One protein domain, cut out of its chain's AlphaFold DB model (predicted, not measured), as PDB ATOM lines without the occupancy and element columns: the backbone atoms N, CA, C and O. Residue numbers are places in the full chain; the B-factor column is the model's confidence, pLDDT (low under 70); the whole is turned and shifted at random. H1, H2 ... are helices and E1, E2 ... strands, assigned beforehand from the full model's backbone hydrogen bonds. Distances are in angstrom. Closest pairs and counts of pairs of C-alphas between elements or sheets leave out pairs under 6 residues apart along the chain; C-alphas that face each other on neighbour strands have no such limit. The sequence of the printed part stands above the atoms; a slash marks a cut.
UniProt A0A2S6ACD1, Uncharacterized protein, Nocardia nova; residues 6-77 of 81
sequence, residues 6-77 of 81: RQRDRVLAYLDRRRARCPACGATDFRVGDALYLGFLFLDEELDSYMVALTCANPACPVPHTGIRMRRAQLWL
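What this domain is: This is residues 6 to 77 of the 81 residues of an uncharacterized protein of Nocardia nova (UniProt A0A2S6ACD1). Picture a small, strongly twisted sheet of three strands with one helix, H1, running crosswise over one of its faces, while the other face is bare. The chain passes back and forth through E1, E2 and E3, and the short helix H2 follows directly on E3, grazing the sheet and touching H1. The two hairpin loops, residues 38 to 48 and 57 to 64, lie toward opposite ends of the longest axis. The printed part has 72 residues, with two named helices and three named strands that follow along the chain as H1, E1, E2, E3, H2; the class is mixed, helices and strands, and the sheet's order is E1 - E2 - E3, all antiparallel. It is compact, with a radius of gyration of the C-alphas of 12.5 A and spans of 36 by 24 by 18 A.

How they stand to each other: Start at H1, residues 6 to 17, which is on the sheet of E1, residues 30 to 37, E2, residues 49 to 56, and E3, residues 65 to 71, in two layers, a helix on one face of a sheet. Its height over the sheet is 8.3 A, and it lies only just over E2, on which 3 of its C-alphas fall. On the local plane it runs across the strands, at 80 degrees to E2. The closest C-alphas of H1 and E1 are those of Arg 8 and Val 32, 5.9 A apart. The strands form a meander, each the antiparallel neighbour of the one before. In the hairpin E1 and E2, look for N 33 and O 53, 2.8 A apart, within hydrogen-bond range. In the hairpin E2 and E3, N 52 and O 68 are within that range at 2.9 A. H2, residues 72 to 76, only grazes the sheet with residues 72 to 75. H1 touches H2 with residues 7 to 11 alone, the closest C-alphas being those of Gln 7 and Leu 75 at 5.8 A. In H1 and H2 every O i to N i+4 pair is within hydrogen-bond range.

Where its parts are: Find C-alpha 6 at (177.792, 137.277, 169.142); from there H1 runs 16.5 A to C-alpha 17. E1 begins at C-alpha 30, at (176.784, 150.854, 161.803), bends by 54 degrees at residue 34 and is 20.1 A long. E2 is 21.9 A long and E3 20.2 A. H2, 5.9 A long, ends at C-alpha 76, at (186.708, 135.625, 169.555).

The domain as a whole: The two C-alphas farthest apart are those of Phe 42 and Ala 60, at 36.4 A. The printed part has no cut. The links H1 to E1 and E1 to E2 are long, E2 to E3 is short and E3 to H2 is tight. The mean pLDDT of the printed part is 90.4, and residues 40 to 47 are under 70.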
ATOM      1  N   ARG A   6     176.911 136.946 168.010       94.50
ATOM      2  CA  ARG A   6     177.792 137.277 169.142       94.50
ATOM      3  C   ARG A   6     179.057 138.030 168.719       94.50
ATOM      4  O   ARG A   6     179.562 138.871 169.461       94.50
ATOM      5  N   GLN A   7     179.609 137.730 167.544       95.56
ATOM      6  CA  GLN A   7     180.766 138.462 167.023       95.56
ATOM      7  C   GLN A   7     180.381 139.844 166.501       95.56
ATOM      8  O   GLN A   7     181.148 140.786 166.692       95.56
ATOM      9  N   ARG A   8     179.203 139.990 165.885       96.69
ATOM     10  CA  ARG A   8     178.676 141.295 165.462       96.69
ATOM     11  C   ARG A   8     178.444 142.201 166.671       96.69
ATOM     12  O   ARG A   8     178.900 143.341 166.650       96.69
ATOM     13  N   ASP A   9     177.883 141.673 167.757       95.56
ATOM     14  CA  ASP A   9     177.710 142.411 169.018       95.56
ATOM     15  C   ASP A   9     179.047 142.877 169.601       95.56
ATOM     16  O   ASP A   9     179.186 144.016 170.050       95.56
ATOM     17  N   ARG A  10     180.082 142.030 169.540       94.69
ATOM     18  CA  ARG A  10     181.439 142.406 169.966       94.69
ATOM     19  C   ARG A  10     182.030 143.527 169.118       94.69
ATOM     20  O   ARG A  10     182.700 144.400 169.670       94.69
ATOM     21  N   VAL A  11     181.793 143.514 167.806       96.44
ATOM     22  CA  VAL A  11     182.219 144.595 166.903       96.44
ATOM     23  C   VAL A  11     181.506 145.894 167.276       96.44
ATOM     24  O   VAL A  11     182.175 146.908 167.454       96.44
ATOM     25  N   LEU A  12     180.186 145.866 167.475       96.44
ATOM     26  CA  LEU A  12     179.411 147.042 167.890       96.44
ATOM     27  C   LEU A  12     179.895 147.600 169.237       96.44
ATOM     28  O   LEU A  12     180.200 148.786 169.338       96.44
ATOM     29  N   ALA A  13     180.080 146.741 170.242       95.06
ATOM     30  CA  ALA A  13     180.625 147.144 171.538       95.06
ATOM     31  C   ALA A  13     182.044 147.730 171.420       95.06
ATOM     32  O   ALA A  13     182.427 148.630 172.165       95.06
ATOM     33  N   TYR A  14     182.856 147.228 170.488       94.81
ATOM     34  CA  TYR A  14     184.186 147.771 170.233       94.81
ATOM     35  C   TYR A  14     184.147 149.148 169.557       94.81
ATOM     36  O   TYR A  14     184.954 150.009 169.915       94.81
ATOM     37  N   LEU A  15     183.212 149.372 168.629       95.62
ATOM     38  CA  LEU A  15     182.976 150.684 168.018       95.62
ATOM     39  C   LEU A  15     182.566 151.718 169.066       95.62
ATOM     40  O   LEU A  15     183.139 152.807 169.091       95.62
ATOM     41  N   ASP A  16     181.654 151.349 169.965       95.19
ATOM     42  CA  ASP A  16     181.195 152.215 171.051       95.19
ATOM     43  C   ASP A  16     182.332 152.575 172.022       95.19
ATOM     44  O   ASP A  16     182.615 153.754 172.249       95.19
ATOM     45  N   ARG A  17     183.111 151.580 172.481       94.62
ATOM     46  CA  ARG A  17     184.306 151.819 173.320       94.62
ATOM     47  C   ARG A  17     185.319 152.759 172.664       94.62
ATOM     48  O   ARG A  17     185.980 153.529 173.357       94.62
ATOM     49  N   ARG A  18     185.461 152.700 171.336       94.00
ATOM     50  CA  ARG A  18     186.341 153.593 170.563       94.00
ATOM     51  C   ARG A  18     185.700 154.935 170.216       94.00
ATOM     52  O   ARG A  18     186.381 155.771 169.625       94.00
ATOM     53  N   ARG A  19     184.423 155.147 170.557       96.06
ATOM     54  CA  ARG A  19     183.612 156.293 170.117       96.06
ATOM     55  C   ARG A  19     183.716 156.497 168.604       96.06
ATOM     56  O   ARG A  19     183.898 157.620 168.128       96.06
ATOM     57  N   ALA A  20     183.681 155.389 167.863       95.81
ATOM     58  CA  ALA A  20     183.874 155.380 166.424       95.81
ATOM     59  C   ALA A  20     182.773 156.186 165.727       95.81
ATOM     60  O   ALA A  20     181.604 156.144 166.105       95.81
ATOM     61  N   ARG A  21     183.164 156.919 164.686       97.44
ATOM     62  CA  ARG A  21     182.266 157.738 163.873       97.44
ATOM     63  C   ARG A  21     182.504 157.442 162.407       97.44
ATOM     64  O   ARG A  21     183.630 157.153 162.002       97.44
ATOM     65  N   CYS A  22     181.450 157.537 161.610       97.50
ATOM     66  CA  CYS A  22     181.555 157.427 160.167       97.50
ATOM     67  C   CYS A  22     182.456 158.563 159.659       97.50
ATOM     68  O   CYS A  22     182.155 159.726 159.940       97.50
ATOM     69  N   PRO A  23     183.525 158.271 158.898       95.94
ATOM     70  CA  PRO A  23     184.445 159.305 158.431       95.94
ATOM     71  C   PRO A  23     183.788 160.286 157.449       95.94
ATOM     72  O   PRO A  23     184.275 161.398 157.288       95.94
ATOM     73  N   ALA A  24     182.680 159.892 156.812       97.00
ATOM     74  CA  ALA A  24     181.990 160.705 155.818       97.00
ATOM     75  C   ALA A  24     180.902 161.620 156.404       97.00
ATOM     76  O   ALA A  24     180.743 162.744 155.942       97.00
ATOM     77  N   CYS A  25     180.133 161.156 157.397       97.50
ATOM     78  CA  CYS A  25     178.982 161.910 157.925       97.50
ATOM     79  C   CYS A  25     178.940 162.043 159.454       97.50
ATOM     80  O   CYS A  25     178.025 162.663 159.987       97.50
ATOM     81  N   GLY A  26     179.890 161.455 160.183       97.19
ATOM     82  CA  GLY A  26     179.978 161.563 161.641       97.19
ATOM     83  C   GLY A  26     178.985 160.713 162.442       97.19
ATOM     84  O   GLY A  26     179.082 160.707 163.668       97.19
ATOM     85  N   ALA A  27     178.071 159.985 161.789       97.38
ATOM     86  CA  ALA A  27     177.129 159.082 162.454       97.38
ATOM     87  C   ALA A  27     177.844 157.946 163.208       97.38
ATOM     88  O   ALA A  27     178.947 157.538 162.837       97.38
ATOM     89  N   THR A  28     177.203 157.426 164.251       97.00
ATOM     90  CA  THR A  28     177.743 156.366 165.122       97.00
ATOM     91  C   THR A  28     177.108 155.000 164.877       97.00
ATOM     92  O   THR A  28     177.632 153.997 165.351       97.00
ATOM     93  N   ASP A  29     176.011 154.946 164.121       96.56
ATOM     94  CA  ASP A  29     175.287 153.707 163.849       96.56
ATOM     95  C   ASP A  29     175.855 152.985 162.627       96.56
ATOM     96  O   ASP A  29     175.937 153.532 161.518       96.56
ATOM     97  N   PHE A  30     176.214 151.717 162.829       97.94
ATOM     98  CA  PHE A  30     176.784 150.854 161.803       97.94
ATOM     99  C   PHE A  30     176.086 149.499 161.766       97.94
ATOM    100  O   PHE A  30     175.776 148.902 162.792       97.94
ATOM    101  N   ARG A  31     175.921 148.965 160.558       97.94
ATOM    102  CA  ARG A  31     175.653 147.549 160.319       97.94
ATOM    103  C   ARG A  31     176.984 146.834 160.127       97.94
ATOM    104  O   ARG A  31     177.789 147.239 159.288       97.94
ATOM    105  N   VAL A  32     177.199 145.770 160.891       98.00
ATOM    106  CA  VAL A  32     178.394 144.926 160.783       98.00
ATOM    107  C   VAL A  32     178.206 143.945 159.631       98.00
ATOM    108  O   VAL A  32     177.149 143.326 159.534       98.00
ATOM    109  N   GLY A  33     179.208 143.817 158.765       97.50
ATOM    110  CA  GLY A  33     179.269 142.861 157.660       97.50
ATOM    111  C   GLY A  33     180.217 141.695 157.949       97.50
ATOM    112  O   GLY A  33     180.370 141.270 159.092       97.50
ATOM    113  N   ASP A  34     180.846 141.180 156.899       96.75
ATOM    114  CA  ASP A  34     181.821 140.092 156.991       96.75
ATOM    115  C   ASP A  34     183.200 140.577 157.444       96.75
ATOM    116  O   ASP A  34     183.530 141.763 157.373       96.75
ATOM    117  N   ALA A  35     184.039 139.632 157.865       94.38
ATOM    118  CA  ALA A  35     185.439 139.872 158.176       94.38
ATOM    119  C   ALA A  35     186.384 139.266 157.128       94.38
ATOM    120  O   ALA A  35     186.209 138.127 156.682       94.38
ATOM    121  N   LEU A  36     187.427 140.012 156.780       91.75
ATOM    122  CA  LEU A  36     188.556 139.585 155.962       91.75
ATOM    123  C   LEU A  36     189.783 139.433 156.861       91.75
ATOM    124  O   LEU A  36     190.172 140.384 157.533       91.75
ATOM    125  N   TYR A  37     190.399 138.253 156.886       88.50
ATOM    126  CA  TYR A  37     191.675 138.062 157.578       88.50
ATOM    127  C   TYR A  37     192.774 138.851 156.856       88.50
ATOM    128  O   TYR A  37     192.889 138.730 155.644       88.50
ATOM    129  N   LEU A  38     193.566 139.648 157.570       85.12
ATOM    130  CA  LEU A  38     194.621 140.492 156.986       85.12
ATOM    131  C   LEU A  38     196.018 139.874 157.091       85.12
ATOM    132  O   LEU A  38     196.927 140.284 156.374       85.12
ATOM    133  N   GLY A  39     196.193 138.849 157.929       70.56
ATOM    134  CA  GLY A  39     197.500 138.238 158.185       70.56
ATOM    135  C   GLY A  39     198.114 137.465 157.010       70.56
ATOM    136  O   GLY A  39     199.197 136.917 157.172       70.56
ATOM    137  N   PHE A  40     197.460 137.398 155.843       63.09
ATOM    138  CA  PHE A  40     198.021 136.764 154.640       63.09
ATOM    139  C   PHE A  40     198.743 137.744 153.701       63.09
ATOM    140  O   PHE A  40     199.395 137.299 152.761       63.09
ATOM    141  N   LEU A  41     198.624 139.060 153.919       58.38
ATOM    142  CA  LEU A  41     199.152 140.057 152.980       58.38
ATOM    143  C   LEU A  41     200.612 140.463 153.245       58.38
ATOM    144  O   LEU A  41     201.174 141.171 152.421       58.38
ATOM    145  N   PHE A  42     201.247 140.011 154.334       54.59
ATOM    146  CA  PHE A  42     202.632 140.377 154.703       54.59
ATOM    147  C   PHE A  42     202.891 141.902 154.799       54.59
ATOM    148  O   PHE A  42     204.035 142.340 154.736       54.59
ATOM    149  N   LEU A  43     201.840 142.717 154.951       57.56
ATOM    150  CA  LEU A  43     201.909 144.183 154.966       57.56
ATOM    151  C   LEU A  43     201.935 144.723 156.399       57.56
ATOM    152  O   LEU A  43     200.935 145.285 156.811       57.56
ATOM    153  N   ASP A  44     202.996 144.507 157.184       63.22
ATOM    154  CA  ASP A  44     203.180 145.054 158.558       63.22
ATOM    155  C   ASP A  44     201.995 144.887 159.548       63.22
ATOM    156  O   ASP A  44     201.994 145.425 160.659       63.22
ATOM    157  N   GLU A  45     200.964 144.140 159.164       61.84
ATOM    158  CA  GLU A  45     199.755 143.941 159.934       61.84
ATOM    159  C   GLU A  45     200.066 142.948 161.041       61.84
ATOM    160  O   GLU A  45     200.660 141.891 160.813       61.84
ATOM    161  N   GLU A  46     199.650 143.283 162.262       66.06
ATOM    162  CA  GLU A  46     199.836 142.390 163.395       66.06
ATOM    163  C   GLU A  46     199.203 141.036 163.066       66.06
ATOM    164  O   GLU A  46     198.072 140.977 162.559       66.06
ATOM    165  N   LEU A  47     199.927 139.952 163.372       69.88
ATOM    166  CA  LEU A  47     199.389 138.597 163.288       69.88
ATOM    167  C   LEU A  47     198.009 138.560 163.950       69.88
ATOM    168  O   LEU A  47     197.742 139.294 164.906       69.88
ATOM    169  N   ASP A  48     197.123 137.718 163.422       81.38
ATOM    170  CA  ASP A  48     195.754 137.605 163.920       81.38
ATOM    171  C   ASP A  48     194.859 138.840 163.683       81.38
ATOM    172  O   ASP A  48     193.839 138.996 164.355       81.38
ATOM    173  N   SER A  49     195.165 139.706 162.712       88.56
ATOM    174  CA  SER A  49     194.307 140.854 162.363       88.56
ATOM    175  C   SER A  49     193.239 140.537 161.317       88.56
ATOM    176  O   SER A  49     193.454 139.785 160.367       88.56
ATOM    177  N   TYR A  50     192.080 141.170 161.471       91.31
ATOM    178  CA  TYR A  50     190.938 141.111 160.567       91.31
ATOM    179  C   TYR A  50     190.457 142.528 160.240       91.31
ATOM    180  O   TYR A  50     190.398 143.382 161.124       91.31
ATOM    181  N   MET A  51     190.050 142.759 158.993       93.62
ATOM    182  CA  MET A  51     189.211 143.890 158.605       93.62
ATOM    183  C   MET A  51     187.755 143.452 158.691       93.62
ATOM    184  O   MET A  51     187.355 142.531 157.986       93.62
ATOM    185  N   VAL A  52     186.957 144.104 159.527       96.19
ATOM    186  CA  VAL A  52     185.510 143.880 159.587       96.19
ATOM    187  C   VAL A  52     184.817 144.955 158.764       96.19
ATOM    188  O   VAL A  52     185.025 146.142 159.015       96.19
ATOM    189  N   ALA A  53     184.002 144.550 157.792       97.88
ATOM    190  CA  ALA A  53     183.220 145.465 156.975       97.88
ATOM    191  C   ALA A  53     182.142 146.155 157.820       97.88
ATOM    192  O   ALA A  53     181.443 145.515 158.608       97.88
ATOM    193  N   LEU A  54     181.987 147.460 157.625       98.31
ATOM    194  CA  LEU A  54     180.973 148.279 158.273       98.31
ATOM    195  C   LEU A  54     180.202 149.065 157.219       98.31
ATOM    196  O   LEU A  54     180.787 149.634 156.299       98.31
ATOM    197  N   THR A  55     178.892 149.155 157.405       98.38
ATOM    198  CA  THR A  55     178.027 150.024 156.606       98.38
ATOM    199  C   THR A  55     177.350 151.022 157.532       98.38
ATOM    200  O   THR A  55     176.619 150.626 158.436       98.38
ATOM    201  N   CYS A  56     177.592 152.314 157.328       98.19
ATOM    202  CA  CYS A  56     176.909 153.386 158.040       98.19
ATOM    203  C   CYS A  56     175.394 153.271 157.827       98.19
ATOM    204  O   CYS A  56     174.936 153.123 156.696       98.19
ATOM    205  N   ALA A  57     174.622 153.339 158.912       97.44
ATOM    206  CA  ALA A  57     173.170 153.209 158.855       97.44
ATOM    207  C   ALA A  57     172.456 154.509 158.435       97.44
ATOM    208  O   ALA A  57     171.251 154.485 158.200       97.44
ATOM    209  N   ASN A  58     173.179 155.632 158.320       97.50
ATOM    210  CA  ASN A  58     172.613 156.884 157.829       97.50
ATOM    211  C   ASN A  58     172.334 156.784 156.312       97.50
ATOM    212  O   ASN A  58     173.292 156.722 155.535       97.50
ATOM    213  N   PRO A  59     171.063 156.830 155.868       95.50
ATOM    214  CA  PRO A  59     170.707 156.693 154.454       95.50
ATOM    215  C   PRO A  59     171.207 157.856 153.584       95.50
ATOM    216  O   PRO A  59     171.302 157.707 152.372       95.50
ATOM    217  N   ALA A  60     171.548 158.999 154.187       97.00
ATOM    218  CA  ALA A  60     172.119 160.151 153.494       97.00
ATOM    219  C   ALA A  60     173.660 160.139 153.467       97.00
ATOM    220  O   ALA A  60     174.278 161.116 153.044       97.00
ATOM    221  N   CYS A  61     174.308 159.073 153.956       97.69
ATOM    222  CA  CYS A  61     175.764 158.999 153.977       97.69
ATOM    223  C   CYS A  61     176.322 158.882 152.546       97.69
ATOM    224  O   CYS A  61     175.990 157.921 151.850       97.69
ATOM    225  N   PRO A  62     177.212 159.794 152.105       97.06
ATOM    226  CA  PRO A  62     177.736 159.771 150.739       97.06
ATOM    227  C   PRO A  62     178.730 158.625 150.500       97.06
ATOM    228  O   PRO A  62     178.924 158.206 149.363       97.06
ATOM    229  N   VAL A  63     179.358 158.109 151.565       97.38
ATOM    230  CA  VAL A  63     180.289 156.971 151.518       97.38
ATOM    231  C   VAL A  63     179.955 156.025 152.677       97.38
ATOM    232  O   VAL A  63     180.564 156.108 153.747       97.38
ATOM    233  N   PRO A  64     178.934 155.160 152.524       97.12
ATOM    234  CA  PRO A  64     178.407 154.377 153.636       97.12
ATOM    235  C   PRO A  64     179.305 153.198 154.017       97.12
ATOM    236  O   PRO A  64     179.236 152.740 155.152       97.12
ATOM    237  N   HIS A  65     180.154 152.708 153.114       97.75
ATOM    238  CA  HIS A  65     180.997 151.540 153.366       97.75
ATOM    239  C   HIS A  65     182.363 151.937 153.928       97.75
ATOM    240  O   HIS A  65     183.061 152.789 153.381       97.75
ATOM    241  N   THR A  66     182.752 151.292 155.021       95.50
ATOM    242  CA  THR A  66     184.060 151.437 155.661       95.50
ATOM    243  C   THR A  66     184.454 150.108 156.314       95.50
ATOM    244  O   THR A  66     183.800 149.083 156.111       95.50
ATOM    245  N   GLY A  67     185.529 150.095 157.092       95.31
ATOM    246  CA  GLY A  67     185.932 148.922 157.847       95.31
ATOM    247  C   GLY A  67     186.657 149.288 159.128       95.31
ATOM    248  O   GLY A  67     187.154 150.402 159.287       95.31
ATOM    249  N   ILE A  68     186.705 148.334 160.052       94.38
ATOM    250  CA  ILE A  68     187.495 148.450 161.273       94.38
ATOM    251  C   ILE A  68     188.455 147.278 161.404       94.38
ATOM    252  O   ILE A  68     188.082 146.120 161.215       94.38
ATOM    253  N   ARG A  69     189.700 147.586 161.778       92.25
ATOM    254  CA  ARG A  69     190.689 146.568 162.115       92.25
ATOM    255  C   ARG A  69     190.459 146.042 163.531       92.25
ATOM    256  O   ARG A  69     190.385 146.820 164.488       92.25
ATOM    257  N   MET A  70     190.403 144.721 163.664       91.88
ATOM    258  CA  MET A  70     190.305 144.017 164.942       91.88
ATOM    259  C   MET A  70     191.248 142.817 164.978       91.88
ATOM    260  O   MET A  70     191.400 142.110 163.987       91.88
ATOM    261  N   ARG A  71     191.847 142.552 166.138       90.06
ATOM    262  CA  ARG A  71     192.601 141.316 166.385       90.06
ATOM    263  C   ARG A  71     191.651 140.148 166.648       90.06
ATOM    264  O   ARG A  71     190.549 140.338 167.167       90.06
ATOM    265  N   ARG A  72     192.122 138.920 166.423       89.38
ATOM    266  CA  ARG A  72     191.423 137.664 166.726       89.38
ATOM    267  C   ARG A  72     190.904 137.667 168.163       89.38
ATOM    268  O   ARG A  72     189.721 137.439 168.385       89.38
ATOM    269  N   ALA A  73     191.748 138.025 169.128       88.81
ATOM    270  CA  ALA A  73     191.357 138.112 170.535       88.81
ATOM    271  C   ALA A  73     190.134 139.021 170.769       88.81
ATOM    272  O   ALA A  73     189.262 138.680 171.557       88.81
ATOM    273  N   GLN A  74     190.019 140.134 170.039       89.94
ATOM    274  CA  GLN A  74     188.911 141.084 170.191       89.94
ATOM    275  C   GLN A  74     187.594 140.573 169.585       89.94
ATOM    276  O   GLN A  74     186.522 140.991 170.017       89.94
ATOM    277  N   LEU A  75     187.663 139.686 168.587       87.81
ATOM    278  CA  LEU A  75     186.491 139.086 167.939       87.81
ATOM    279  C   LEU A  75     186.029 137.802 168.638       87.81
ATOM    280  O   LEU A  75     184.830 137.532 168.728       87.81
ATOM    281  N   TRP A  76     186.974 136.994 169.117       83.56
ATOM    282  CA  TRP A  76     186.708 135.625 169.555       83.56
ATOM    283  C   TRP A  76     186.672 135.454 171.072       83.56
ATOM    284  O   TRP A  76     185.882 134.635 171.549       83.56
ATOM    285  N   LEU A  77     187.449 136.228 171.831       75.56
ATOM    286  CA  LEU A  77     187.521 136.087 173.284       75.56
ATOM    287  C   LEU A  77     186.508 136.992 173.985       75.56
ATOM    288  O   LEU A  77     186.016 137.979 173.431       75.56
TER     289      LEU A  77